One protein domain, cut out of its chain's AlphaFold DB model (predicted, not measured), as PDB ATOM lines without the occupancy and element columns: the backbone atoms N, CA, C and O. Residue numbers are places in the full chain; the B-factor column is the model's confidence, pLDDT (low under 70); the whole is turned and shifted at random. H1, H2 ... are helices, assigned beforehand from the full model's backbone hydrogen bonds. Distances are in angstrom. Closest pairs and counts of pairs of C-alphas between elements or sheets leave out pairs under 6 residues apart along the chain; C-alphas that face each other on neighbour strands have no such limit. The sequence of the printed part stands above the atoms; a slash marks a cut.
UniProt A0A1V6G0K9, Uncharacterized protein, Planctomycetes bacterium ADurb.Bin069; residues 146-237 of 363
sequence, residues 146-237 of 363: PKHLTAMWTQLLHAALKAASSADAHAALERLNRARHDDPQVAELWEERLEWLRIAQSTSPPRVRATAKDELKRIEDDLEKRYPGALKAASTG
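What this domain is: This is residues 146 to 237 of the 363 residues of an uncharacterized protein of Planctomycetes bacterium ADurb.Bin069 (UniProt A0A1V6G0K9). One long helix, H1, makes an L with a helical hairpin, H2 and H3, that stands at its far end, and the short helix H4 sits in the angle of the L, packed on H1 and on the last part of H3. The first half of H1, residues 146 to 164, sticks out free of the body as a long arm. The printed part has 92 residues with four named helices in the order H1, H2, H3, H4 and no named strand; its class is all helix. It is only just loose, close to extended, with a radius of gyration of the C-alphas of 18.0 A, and its flat outline spans 58 by 35 by 17 A.

Where its parts are: H1 runs from Pro 146, with its C-alpha at (74.206, 8.915, 102.876), to Asp 182 and is 52.9 A long, with a kink of 25 degrees near residue 166. H2, residues 184 to 202, begins at C-alpha 184 at (17.805, 7.579, 101.042) and is 26.9 A long. H3, residues 206 to 226, is 30.4 A long. H4, residues 230 to 236, ends at C-alpha 236 at (42.656, 4.137, 94.392).

How they stand to each other: H1 and H2 touch only at the corner by their link, through residues 176 to 181 of H1 and 186 to 190 of H2; their closest C-alphas, of Arg 180 and Ala 187, are 4.5 A apart. Their lines stand at a steep tilt of 65 degrees, opposite ways. H2 and H3 form a helical hairpin and touch at a shallow tilt of 29 degrees, opposite ways; their closest C-alphas, of Ala 200 and Arg 209, are 5.0 A apart. H1 and H3 are near each other, with 5 pairs of C-alphas within 10 A. H3 touches H4 with residues 220 to 224 alone, at a steep tilt of 64 degrees; the closest C-alphas, of Glu 224 and Leu 231, are 6.9 A apart. H4 touches residues 166 to 176 of H1 at a steep tilt of 48 degrees, opposite ways, and the closest C-alphas, of Leu 173 and Ala 230, are 4.2 A apart. H2 and H4 are apart. The helix packing is mostly crossed, but only just. In H2 and H3 every O i to N i+4 pair is within hydrogen-bond range; in H1 30 of 33 are, and in H4 2 of 3.

The domain as a whole: The C-alphas farthest apart, of Pro 146 and Pro 205, are 58.4 A apart. Without residues 146 to 164 the body has 73 residues, spans 38 by 27 by 18 A and has a radius of gyration of 13.0 A. The printed part has no cut, and its three links are tight. The mean pLDDT of the printed part is 84.1; residue 204 and residues 234 to 237 are under 70.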
ATOM      1  N   PRO A 146      74.968   7.676 102.734       81.50
ATOM      2  CA  PRO A 146      74.206   8.915 102.876       81.50
ATOM      3  C   PRO A 146      73.312   9.195 101.660       81.50
ATOM      4  O   PRO A 146      72.188   9.662 101.832       81.50
ATOM      5  N   LYS A 147      73.746   8.850 100.434       85.00
ATOM      6  CA  LYS A 147      72.903   8.973  99.226       85.00
ATOM      7  C   LYS A 147      71.648   8.102  99.323       85.00
ATOM      8  O   LYS A 147      70.556   8.573  99.014       85.00
ATOM      9  N   HIS A 148      71.800   6.854  99.764       84.25
ATOM     10  CA  HIS A 148      70.678   5.943  99.963       84.25
ATOM     11  C   HIS A 148      69.734   6.440 101.066       84.25
ATOM     12  O   HIS A 148      68.527   6.507 100.843       84.25
ATOM     13  N   LEU A 149      70.272   6.873 102.211       84.06
ATOM     14  CA  LEU A 149      69.482   7.428 103.314       84.06
ATOM     15  C   LEU A 149      68.690   8.678 102.891       84.06
ATOM     16  O   LEU A 149      67.504   8.780 103.197       84.06
ATOM     17  N   THR A 150      69.304   9.585 102.126       86.94
ATOM     18  CA  THR A 150      68.634  10.784 101.590       86.94
ATOM     19  C   THR A 150      67.511  10.425 100.608       86.94
ATOM     20  O   THR A 150      66.422  11.005 100.653       86.94
ATOM     21  N   ALA A 151      67.748   9.454  99.719       85.31
ATOM     22  CA  ALA A 151      66.729   8.978  98.783       85.31
ATOM     23  C   ALA A 151      65.540   8.344  99.526       85.31
ATOM     24  O   ALA A 151      64.391   8.678  99.237       85.31
ATOM     25  N   MET A 152      65.824   7.514 100.533       84.38
ATOM     26  CA  MET A 152      64.817   6.876 101.380       84.38
ATOM     27  C   MET A 152      63.995   7.905 102.163       84.38
ATOM     28  O   MET A 152      62.771   7.815 102.206       84.38
ATOM     29  N   TRP A 153      64.635   8.941 102.717       88.62
ATOM     30  CA  TRP A 153      63.924  10.048 103.362       88.62
ATOM     31  C   TRP A 153      62.948  10.741 102.414       88.62
ATOM     32  O   TRP A 153      61.791  10.970 102.755       88.62
ATOM     33  N   THR A 154      63.407  11.030 101.195       88.06
ATOM     34  CA  THR A 154      62.596  11.692 100.169       88.06
ATOM     35  C   THR A 154      61.382  10.841  99.789       88.06
ATOM     36  O   THR A 154      60.273  11.364  99.673       88.06
ATOM     37  N   GLN A 155      61.571   9.527  99.639       85.00
ATOM     38  CA  GLN A 155      60.490   8.581  99.361       85.00
ATOM     39  C   GLN A 155      59.477   8.522 100.508       85.00
ATOM     40  O   GLN A 155      58.276   8.633 100.261       85.00
ATOM     41  N   LEU A 156      59.942   8.422 101.756       85.12
ATOM     42  CA  LEU A 156      59.075   8.393 102.937       85.12
ATOM     43  C   LEU A 156      58.290   9.690 103.115       85.12
ATOM     44  O   LEU A 156      57.099   9.647 103.415       85.12
ATOM     45  N   LEU A 157      58.926  10.841 102.891       87.50
ATOM     46  CA  LEU A 157      58.253  12.132 102.956       87.50
ATOM     47  C   LEU A 157      57.184  12.253 101.866       87.50
ATOM     48  O   LEU A 157      56.058  12.658 102.149       87.50
ATOM     49  N   HIS A 158      57.502  11.855 100.630       84.06
ATOM     50  CA  HIS A 158      56.538  11.852  99.531       84.06
ATOM     51  C   HIS A 158      55.348  10.931  99.820       84.06
ATOM     52  O   HIS A 158      54.197  11.295  99.578       84.06
ATOM     53  N   ALA A 159      55.615   9.760 100.386       79.88
ATOM     54  CA  ALA A 159      54.587   8.820 100.783       79.88
ATOM     55  C   ALA A 159      53.701   9.340 101.910       79.88
ATOM     56  O   ALA A 159      52.483   9.213 101.830       79.88
ATOM     57  N   ALA A 160      54.287   9.965 102.933       80.62
ATOM     58  CA  ALA A 160      53.534  10.584 104.016       80.62
ATOM     59  C   ALA A 160      52.649  11.730 103.495       80.62
ATOM     60  O   ALA A 160      51.479  11.814 103.863       80.62
ATOM     61  N   LEU A 161      53.167  12.560 102.581       81.62
ATOM     62  CA  LEU A 161      52.406  13.614 101.898       81.62
ATOM     63  C   LEU A 161      51.235  13.045 101.088       81.62
ATOM     64  O   LEU A 161      50.113  13.549 101.151       81.62
ATOM     65  N   LYS A 162      51.479  11.964 100.344       76.38
ATOM     66  CA  LYS A 162      50.446  11.280  99.565       76.38
ATOM     67  C   LYS A 162      49.401  10.626 100.469       76.38
ATOM     68  O   LYS A 162      48.210  10.761 100.196       76.38
ATOM     69  N   ALA A 163      49.823   9.975 101.553       74.38
ATOM     70  CA  ALA A 163      48.938   9.374 102.543       74.38
ATOM     71  C   ALA A 163      48.022  10.425 103.179       74.38
ATOM     72  O   ALA A 163      46.818  10.202 103.210       74.38
ATOM     73  N   ALA A 164      48.556  11.594 103.553       74.00
ATOM     74  CA  ALA A 164      47.767  12.725 104.046       74.00
ATOM     75  C   ALA A 164      46.659  13.130 103.063       74.00
ATOM     76  O   ALA A 164      45.483  13.149 103.414       74.00
ATOM     77  N   SER A 165      47.013  13.334 101.788       71.00
ATOM     78  CA  SER A 165      46.028  13.680 100.752       71.00
ATOM     79  C   SER A 165      44.985  12.581 100.496       71.00
ATOM     80  O   SER A 165      43.846  12.861 100.126       71.00
ATOM     81  N   SER A 166      45.373  11.315 100.680       72.81
ATOM     82  CA  SER A 166      44.509  10.155 100.473       72.81
ATOM     83  C   SER A 166      43.566   9.932 101.654       72.81
ATOM     84  O   SER A 166      42.434   9.497 101.457       72.81
ATOM     85  N   ALA A 167      43.992  10.248 102.873       73.00
ATOM     86  CA  ALA A 167      43.213  10.045 104.085       73.00
ATOM     87  C   ALA A 167      41.962  10.908 104.142       73.00
ATOM     88  O   ALA A 167      40.897  10.402 104.482       73.00
ATOM     89  N   ASP A 168      42.066  12.176 103.746       75.94
ATOM     90  CA  ASP A 168      40.908  13.065 103.649       75.94
ATOM     91  C   ASP A 168      39.880  12.511 102.656       75.94
ATOM     92  O   ASP A 168      38.678  12.476 102.934       75.94
ATOM     93  N   ALA A 169      40.357  11.983 101.526       76.00
ATOM     94  CA  ALA A 169      39.521  11.351 100.514       76.00
ATOM     95  C   ALA A 169      38.895  10.029 101.014       76.00
ATOM     96  O   ALA A 169      37.725   9.754 100.742       76.00
ATOM     97  N   HIS A 170      39.626   9.230 101.799       76.19
ATOM     98  CA  HIS A 170      39.111   8.013 102.434       76.19
ATOM     99  C   HIS A 170      38.110   8.319 103.556       76.19
ATOM    100  O   HIS A 170      37.090   7.645 103.664       76.19
ATOM    101  N   ALA A 171      38.334   9.366 104.351       80.44
ATOM    102  CA  ALA A 171      37.383   9.837 105.349       80.44
ATOM    103  C   ALA A 171      36.103  10.371 104.686       80.44
ATOM    104  O   ALA A 171      34.999  10.118 105.175       80.44
ATOM    105  N   ALA A 172      36.222  11.060 103.547       83.56
ATOM    106  CA  ALA A 172      35.083  11.455 102.725       83.56
ATOM    107  C   ALA A 172      34.334  10.235 102.162       83.56
ATOM    108  O   ALA A 172      33.105  10.209 102.200       83.56
ATOM    109  N   LEU A 173      35.053   9.193 101.727       84.50
ATOM    110  CA  LEU A 173      34.464   7.921 101.307       84.50
ATOM    111  C   LEU A 173      33.751   7.200 102.458       84.50
ATOM    112  O   LEU A 173      32.659   6.677 102.261       84.50
ATOM    113  N   GLU A 174      34.309   7.188 103.668       84.19
ATOM    114  CA  GLU A 174      33.615   6.643 104.836       84.19
ATOM    115  C   GLU A 174      32.344   7.425 105.163       84.19
ATOM    116  O   GLU A 174      31.317   6.819 105.465       84.19
ATOM    117  N   ARG A 175      32.383   8.760 105.081       86.50
ATOM    118  CA  ARG A 175      31.192   9.604 105.265       86.50
ATOM    119  C   ARG A 175      30.138   9.321 104.201       86.50
ATOM    120  O   ARG A 175      28.973   9.189 104.560       86.50
ATOM    121  N   LEU A 176      30.540   9.174 102.938       88.12
ATOM    122  CA  LEU A 176      29.653   8.772 101.845       88.12
ATOM    123  C   LEU A 176      29.059   7.382 102.102       88.12
ATOM    124  O   LEU A 176      27.856   7.197 101.967       88.12
ATOM    125  N   ASN A 177      29.872   6.419 102.537       86.56
ATOM    126  CA  ASN A 177      29.406   5.077 102.870       86.56
ATOM    127  C   ASN A 177      28.420   5.094 104.036       86.56
ATOM    128  O   ASN A 177      27.419   4.394 103.968       86.56
ATOM    129  N   ARG A 178      28.654   5.880 105.091       87.88
ATOM    130  CA  ARG A 178      27.692   6.033 106.196       87.88
ATOM    131  C   ARG A 178      26.402   6.689 105.702       87.88
ATOM    132  O   ARG A 178      25.335   6.112 105.863       87.88
ATOM    133  N   ALA A 179      26.512   7.798 104.973       88.62
ATOM    134  CA  ALA A 179      25.366   8.488 104.390       88.62
ATOM    135  C   ALA A 179      24.560   7.616 103.417       88.62
ATOM    136  O   ALA A 179      23.348   7.730 103.377       88.62
ATOM    137  N   ARG A 180      25.191   6.682 102.697       87.75
ATOM    138  CA  ARG A 180      24.482   5.691 101.875       87.75
ATOM    139  C   ARG A 180      23.522   4.819 102.693       87.75
ATOM    140  O   ARG A 180      22.528   4.356 102.154       87.75
ATOM    141  N   HIS A 181      23.833   4.541 103.958       85.88
ATOM    142  CA  HIS A 181      22.955   3.751 104.828       85.88
ATOM    143  C   HIS A 181      21.930   4.627 105.563       85.88
ATOM    144  O   HIS A 181      20.848   4.138 105.881       85.88
ATOM    145  N   ASP A 182      22.256   5.900 105.801       86.75
ATOM    146  CA  ASP A 182      21.466   6.798 106.650       86.75
ATOM    147  C   ASP A 182      20.563   7.779 105.860       86.75
ATOM    148  O   ASP A 182      19.551   8.234 106.389       86.75
ATOM    149  N   ASP A 183      20.898   8.103 104.604       89.69
ATOM    150  CA  ASP A 183      20.190   9.049 103.728       89.69
ATOM    151  C   ASP A 183      19.707   8.360 102.427       89.69
ATOM    152  O   ASP A 183      20.524   8.026 101.558       89.69
ATOM    153  N   PRO A 184      18.381   8.189 102.240       86.75
ATOM    154  CA  PRO A 184      17.805   7.579 101.042       86.75
ATOM    155  C   PRO A 184      18.198   8.265  99.728       86.75
ATOM    156  O   PRO A 184      18.342   7.587  98.715       86.75
ATOM    157  N   GLN A 185      18.411   9.586  99.727       89.19
ATOM    158  CA  GLN A 185      18.786  10.314  98.508       89.19
ATOM    159  C   GLN A 185      20.220   9.997  98.076       89.19
ATOM    160  O   GLN A 185      20.527   9.951  96.887       89.19
ATOM    161  N   VAL A 186      21.120   9.785  99.039       88.88
ATOM    162  CA  VAL A 186      22.512   9.405  98.761       88.88
ATOM    163  C   VAL A 186      22.590   7.939  98.330       88.88
ATOM    164  O   VAL A 186      23.397   7.606  97.461       88.88
ATOM    165  N   ALA A 187      21.737   7.078  98.894       89.25
ATOM    166  CA  ALA A 187      21.594   5.691  98.459       89.25
ATOM    167  C   ALA A 187      21.156   5.595  96.989       89.25
ATOM    168  O   ALA A 187      21.818   4.916  96.206       89.25
ATOM    169  N   GLU A 188      20.114   6.339  96.608       90.12
ATOM    170  CA  GLU A 188      19.595   6.391  95.235       90.12
ATOM    171  C   GLU A 188      20.659   6.892  94.250       90.12
ATOM    172  O   GLU A 188      20.968   6.204  93.280       90.12
ATOM    173  N   LEU A 189      21.333   8.011  94.551       89.81
ATOM    174  CA  LEU A 189      22.431   8.526  93.718       89.81
ATOM    175  C   LEU A 189      23.579   7.515  93.551       89.81
ATOM    176  O   LEU A 189      24.208   7.445  92.494       89.81
ATOM    177  N   TRP A 190      23.880   6.727  94.585       89.62
ATOM    178  CA  TRP A 190      24.922   5.702  94.513       89.62
ATOM    179  C   TRP A 190      24.505   4.499  93.656       89.62
ATOM    180  O   TRP A 190      25.318   3.984  92.886       89.62
ATOM    181  N   GLU A 191      23.254   4.052  93.764       90.25
ATOM    182  CA  GLU A 191      22.700   2.977  92.933       90.25
ATOM    183  C   GLU A 191      22.594   3.399  91.464       90.25
ATOM    184  O   GLU A 191      23.074   2.672  90.588       90.25
ATOM    185  N   GLU A 192      22.093   4.610  91.198       90.56
ATOM    186  CA  GLU A 192      22.066   5.203  89.858       90.56
ATOM    187  C   GLU A 192      23.478   5.270  89.266       90.56
ATOM    188  O   GLU A 192      23.696   4.877  88.117       90.56
ATOM    189  N   ARG A 193      24.476   5.693  90.054       89.62
ATOM    190  CA  ARG A 193      25.878   5.708  89.616       89.62
ATOM    191  C   ARG A 193      26.350   4.323  89.170       89.62
ATOM    192  O   ARG A 193      26.990   4.206  88.123       89.62
ATOM    193  N   LEU A 194      26.071   3.273  89.946       89.19
ATOM    194  CA  LEU A 194      26.464   1.901  89.598       89.19
ATOM    195  C   LEU A 194      25.758   1.413  88.326       89.19
ATOM    196  O   LEU A 194      26.385   0.760  87.485       89.19
ATOM    197  N   GLU A 195      24.481   1.750  88.160       90.69
ATOM    198  CA  GLU A 195      23.701   1.391  86.979       90.69
ATOM    199  C   GLU A 195      24.210   2.099  85.715       90.69
ATOM    200  O   GLU A 195      24.509   1.434  84.716       90.69
ATOM    201  N   TRP A 196      24.405   3.419  85.762       90.44
ATOM    202  CA  TRP A 196      24.929   4.195  84.635       90.44
ATOM    203  C   TRP A 196      26.367   3.817  84.283       90.44
ATOM    204  O   TRP A 196      26.697   3.709  83.097       90.44
ATOM    205  N   LEU A 197      27.208   3.516  85.278       88.06
ATOM    206  CA  LEU A 197      28.554   2.983  85.057       88.06
ATOM    207  C   LEU A 197      28.502   1.638  84.316       88.06
ATOM    208  O   LEU A 197      29.222   1.446  83.330       88.06
ATOM    209  N   ARG A 198      27.606   0.728  84.728       88.19
ATOM    210  CA  ARG A 198      27.391  -0.561  84.054       88.19
ATOM    211  C   ARG A 198      26.925  -0.365  82.612       88.19
ATOM    212  O   ARG A 198      27.431  -1.038  81.712       88.19
ATOM    213  N   ILE A 199      25.989   0.552  82.366       87.62
ATOM    214  CA  ILE A 199      25.479   0.860  81.019       87.62
ATOM    215  C   ILE A 199      26.596   1.443  80.143       87.62
ATOM    216  O   ILE A 199      26.790   0.984  79.014       87.62
ATOM    217  N   ALA A 200      27.378   2.394  80.659       86.62
ATOM    218  CA  ALA A 200      28.483   3.017  79.931       86.62
ATOM    219  C   ALA A 200      29.572   2.007  79.520       86.62
ATOM    220  O   ALA A 200      30.157   2.141  78.442       86.62
ATOM    221  N   GLN A 201      29.823   0.983  80.346       87.44
ATOM    222  CA  GLN A 201      30.812  -0.067  80.074       87.44
ATOM    223  C   GLN A 201      30.290  -1.172  79.140       87.44
ATOM    224  O   GLN A 201      31.037  -1.654  78.289       87.44
ATOM    225  N   SER A 202      29.021  -1.567  79.270       85.00
ATOM    226  CA  SER A 202      28.444  -2.717  78.548       85.00
ATOM    227  C   SER A 202      27.821  -2.374  77.190       85.00
ATOM    228  O   SER A 202      27.628  -3.253  76.351       85.00
ATOM    229  N   THR A 203      27.527  -1.098  76.931       84.50
ATOM    230  CA  THR A 203      26.814  -0.688  75.717       84.50
ATOM    231  C   THR A 203      27.775  -0.440  74.553       84.50
ATOM    232  O   THR A 203      28.715   0.353  74.659       84.50
ATOM    233  N   SER A 204      27.536  -1.100  73.416       68.19
ATOM    234  CA  SER A 204      28.310  -0.940  72.170       68.19
ATOM    235  C   SER A 204      27.910   0.299  71.334       68.19
ATOM    236  O   SER A 204      28.807   1.005  70.865       68.19
ATOM    237  N   PRO A 205      26.610   0.654  71.186       86.75
ATOM    238  CA  PRO A 205      26.184   1.868  70.482       86.75
ATOM    239  C   PRO A 205      26.830   3.173  71.003       86.75
ATOM    240  O   PRO A 205      26.603   3.547  72.158       86.75
ATOM    241  N   PRO A 206      27.555   3.937  70.156       80.88
ATOM    242  CA  PRO A 206      28.286   5.133  70.586       80.88
ATOM    243  C   PRO A 206      27.409   6.243  71.176       80.88
ATOM    244  O   PRO A 206      27.812   6.886  72.140       80.88
ATOM    245  N   ARG A 207      26.201   6.456  70.632       83.12
ATOM    246  CA  ARG A 207      25.273   7.488  71.128       83.12
ATOM    247  C   ARG A 207      24.771   7.180  72.538       83.12
ATOM    248  O   ARG A 207      24.786   8.057  73.386       83.12
ATOM    249  N   VAL A 208      24.402   5.927  72.798       81.88
ATOM    250  CA  VAL A 208      23.929   5.492  74.122       81.88
ATOM    251  C   VAL A 208      25.073   5.516  75.134       81.88
ATOM    252  O   VAL A 208      24.886   5.944  76.266       81.88
ATOM    253  N   ARG A 209      26.291   5.145  74.712       84.62
ATOM    254  CA  ARG A 209      27.492   5.275  75.544       84.62
ATOM    255  C   ARG A 209      27.810   6.735  75.889       84.62
ATOM    256  O   ARG A 209      28.257   6.988  77.001       84.62
ATOM    257  N   ALA A 210      27.609   7.676  74.964       85.25
ATOM    258  CA  ALA A 210      27.802   9.103  75.228       85.25
ATOM    259  C   ALA A 210      26.783   9.619  76.256       85.25
ATOM    260  O   ALA A 210      27.192  10.145  77.282       85.25
ATOM    261  N   THR A 211      25.490   9.345  76.058       88.44
ATOM    262  CA  THR A 211      24.440   9.729  77.018       88.44
ATOM    263  C   THR A 211      24.660   9.110  78.400       88.44
ATOM    264  O   THR A 211      24.550   9.804  79.403       88.44
ATOM    265  N   ALA A 212      25.046   7.832  78.471       87.38
ATOM    266  CA  ALA A 212      25.348   7.175  79.741       87.38
ATOM    267  C   ALA A 212      26.557   7.794  80.462       87.38
ATOM    268  O   ALA A 212      26.582   7.829  81.687       87.38
ATOM    269  N   LYS A 213      27.556   8.297  79.722       88.50
ATOM    270  CA  LYS A 213      28.691   9.029  80.304       88.50
ATOM    271  C   LYS A 213      28.295  10.415  80.806       88.50
ATOM    272  O   LYS A 213      28.808  10.824  81.840       88.50
ATOM    273  N   ASP A 214      27.412  11.114  80.098       90.25
ATOM    274  CA  ASP A 214      26.939  12.442  80.502       90.25
ATOM    275  C   ASP A 214      26.085  12.365  81.780       90.25
ATOM    276  O   ASP A 214      26.303  13.142  82.709       90.25
ATOM    277  N   GLU A 215      25.185  11.380  81.874       89.69
ATOM    278  CA  GLU A 215      24.393  11.137  83.089       89.69
ATOM    279  C   GLU A 215      25.249  10.640  84.256       89.69
ATOM    280  O   GLU A 215      25.133  11.160  85.366       89.69
ATOM    281  N   LEU A 216      26.177   9.708  84.004       90.94
ATOM    282  CA  LEU A 216      27.146   9.281  85.014       90.94
ATOM    283  C   LEU A 216      27.935  10.480  85.553       90.94
ATOM    284  O   LEU A 216      28.069  10.622  86.763       90.94
ATOM    285  N   LYS A 217      28.405  11.370  84.672       91.50
ATOM    286  CA  LYS A 217      29.144  12.569  85.071       91.50
ATOM    287  C   LYS A 217      28.293  13.515  85.918       91.50
ATOM    288  O   LYS A 217      28.794  14.028  86.908       91.50
ATOM    289  N   ARG A 218      27.015  13.721  85.578       94.00
ATOM    290  CA  ARG A 218      26.092  14.540  86.384       94.00
ATOM    291  C   ARG A 218      25.954  13.997  87.809       94.00
ATOM    292  O   ARG A 218      26.057  14.763  88.762       94.00
ATOM    293  N   ILE A 219      25.754  12.686  87.941       90.88
ATOM    294  CA  ILE A 219      25.621  12.014  89.242       90.88
ATOM    295  C   ILE A 219      26.939  12.078  90.023       90.88
ATOM    296  O   ILE A 219      26.937  12.366  91.219       90.88
ATOM    297  N   GLU A 220      28.072  11.848  89.355       91.25
ATOM    298  CA  GLU A 220      29.395  11.965  89.971       91.25
ATOM    299  C   GLU A 220      29.691  13.402  90.422       91.25
ATOM    300  O   GLU A 220      30.177  13.579  91.533       91.25
ATOM    301  N   ASP A 221      29.317  14.423  89.645       92.00
ATOM    302  CA  ASP A 221      29.458  15.837  90.020       92.00
ATOM    303  C   ASP A 221      28.597  16.190  91.251       92.00
ATOM    304  O   ASP A 221      29.020  16.972  92.106       92.00
ATOM    305  N   ASP A 222      27.392  15.627  91.376       90.88
ATOM    306  CA  ASP A 222      26.515  15.873  92.528       90.88
ATOM    307  C   ASP A 222      26.981  15.138  93.794       90.88
ATOM    308  O   ASP A 222      26.920  15.706  94.891       90.88
ATOM    309  N   LEU A 223      27.515  13.921  93.655       89.06
ATOM    310  CA  LEU A 223      28.175  13.204  94.749       89.06
ATOM    311  C   LEU A 223      29.476  13.897  95.173       89.06
ATOM    312  O   LEU A 223      29.709  14.045  96.370       89.06
ATOM    313  N   GLU A 224      30.283  14.383  94.231       89.62
ATOM    314  CA  GLU A 224      31.549  15.078  94.496       89.62
ATOM    315  C   GLU A 224      31.329  16.436  95.183       89.62
ATOM    316  O   GLU A 224      32.083  16.803  96.082       89.62
ATOM    317  N   LYS A 225      30.256  17.172  94.853       90.06
ATOM    318  CA  LYS A 225      29.878  18.402  95.583       90.06
ATOM    319  C   LYS A 225      29.539  18.134  97.051       90.06
ATOM    320  O   LYS A 225      29.829  18.975  97.901       90.06
ATOM    321  N   ARG A 226      28.877  17.008  97.347       88.50
ATOM    322  CA  ARG A 226      28.443  16.645  98.711       88.50
ATOM    323  C   ARG A 226      29.549  15.943  99.506       88.50
ATOM    324  O   ARG A 226      29.652  16.153 100.712       88.50
ATOM    325  N   TYR A 227      30.383  15.155  98.832       88.50
ATOM    326  CA  TYR A 227      31.475  14.368  99.408       88.50
ATOM    327  C   TYR A 227      32.753  14.514  98.562       88.50
ATOM    328  O   TYR A 227      33.126  13.579  97.846       88.50
ATOM    329  N   PRO A 228      33.446  15.666  98.647       85.25
ATOM    330  CA  PRO A 228      34.630  15.928  97.831       85.25
ATOM    331  C   PRO A 228      35.718  14.866  98.031       85.25
ATOM    332  O   PRO A 228      36.071  14.532  99.162       85.25
ATOM    333  N   GLY A 229      36.255  14.332  96.935       79.81
ATOM    334  CA  GLY A 229      37.334  13.345  96.907       79.81
ATOM    335  C   GLY A 229      36.910  11.894  97.158       79.81
ATOM    336  O   GLY A 229      37.715  10.988  96.922       79.81
ATOM    337  N   ALA A 230      35.667  11.632  97.575       83.94
ATOM    338  CA  ALA A 230      35.205  10.289  97.939       83.94
ATOM    339  C   ALA A 230      35.224   9.311  96.751       83.94
ATOM    340  O   ALA A 230      35.647   8.159  96.883       83.94
ATOM    341  N   LEU A 231      34.810   9.777  95.568       83.50
ATOM    342  CA  LEU A 231      34.768   8.956  94.354       83.50
ATOM    343  C   LEU A 231      36.169   8.578  93.866       83.50
ATOM    344  O   LEU A 231      36.387   7.464  93.387       83.50
ATOM    345  N   LYS A 232      37.137   9.484  94.044       77.12
ATOM    346  CA  LYS A 232      38.547   9.238  93.736       77.12
ATOM    347  C   LYS A 232      39.141   8.189  94.679       77.12
ATOM    348  O   LYS A 232      39.764   7.250  94.190       77.12
ATOM    349  N   ALA A 233      38.879   8.282  95.987       72.25
ATOM    350  CA  ALA A 233      39.342   7.294  96.969       72.25
ATOM    351  C   ALA A 233      38.800   5.881  96.697       72.25
ATOM    352  O   ALA A 233      39.549   4.909  96.788       72.25
ATOM    353  N   ALA A 234      37.536   5.762  96.271       67.56
ATOM    354  CA  ALA A 234      36.930   4.479  95.903       67.56
ATOM    355  C   ALA A 234      37.655   3.765  94.743       67.56
ATOM    356  O   ALA A 234      37.533   2.550  94.600       67.56
ATOM    357  N   SER A 235      38.404   4.508  93.919       63.25
ATOM    358  CA  SER A 235      39.146   3.973  92.771       63.25
ATOM    359  C   SER A 235      40.613   3.634  93.065       63.25
ATOM    360  O   SER A 235      41.197   2.818  92.356       63.25
ATOM    361  N   THR A 236      41.212   4.230  94.100       57.94
ATOM    362  CA  THR A 236      42.656   4.137  94.392       57.94
ATOM    363  C   THR A 236      43.067   2.993  95.325       57.94
ATOM    364  O   THR A 236      44.261   2.767  95.483       57.94
ATOM    365  N   GLY A 237      42.123   2.232  95.887       54.97
ATOM    366  CA  GLY A 237      42.438   1.131  96.810       54.97
ATOM    367  C   GLY A 237      42.989   1.610  98.167       54.97
ATOM    368  O   GLY A 237      43.040   2.815  98.410       54.97
TER     369      GLY A 237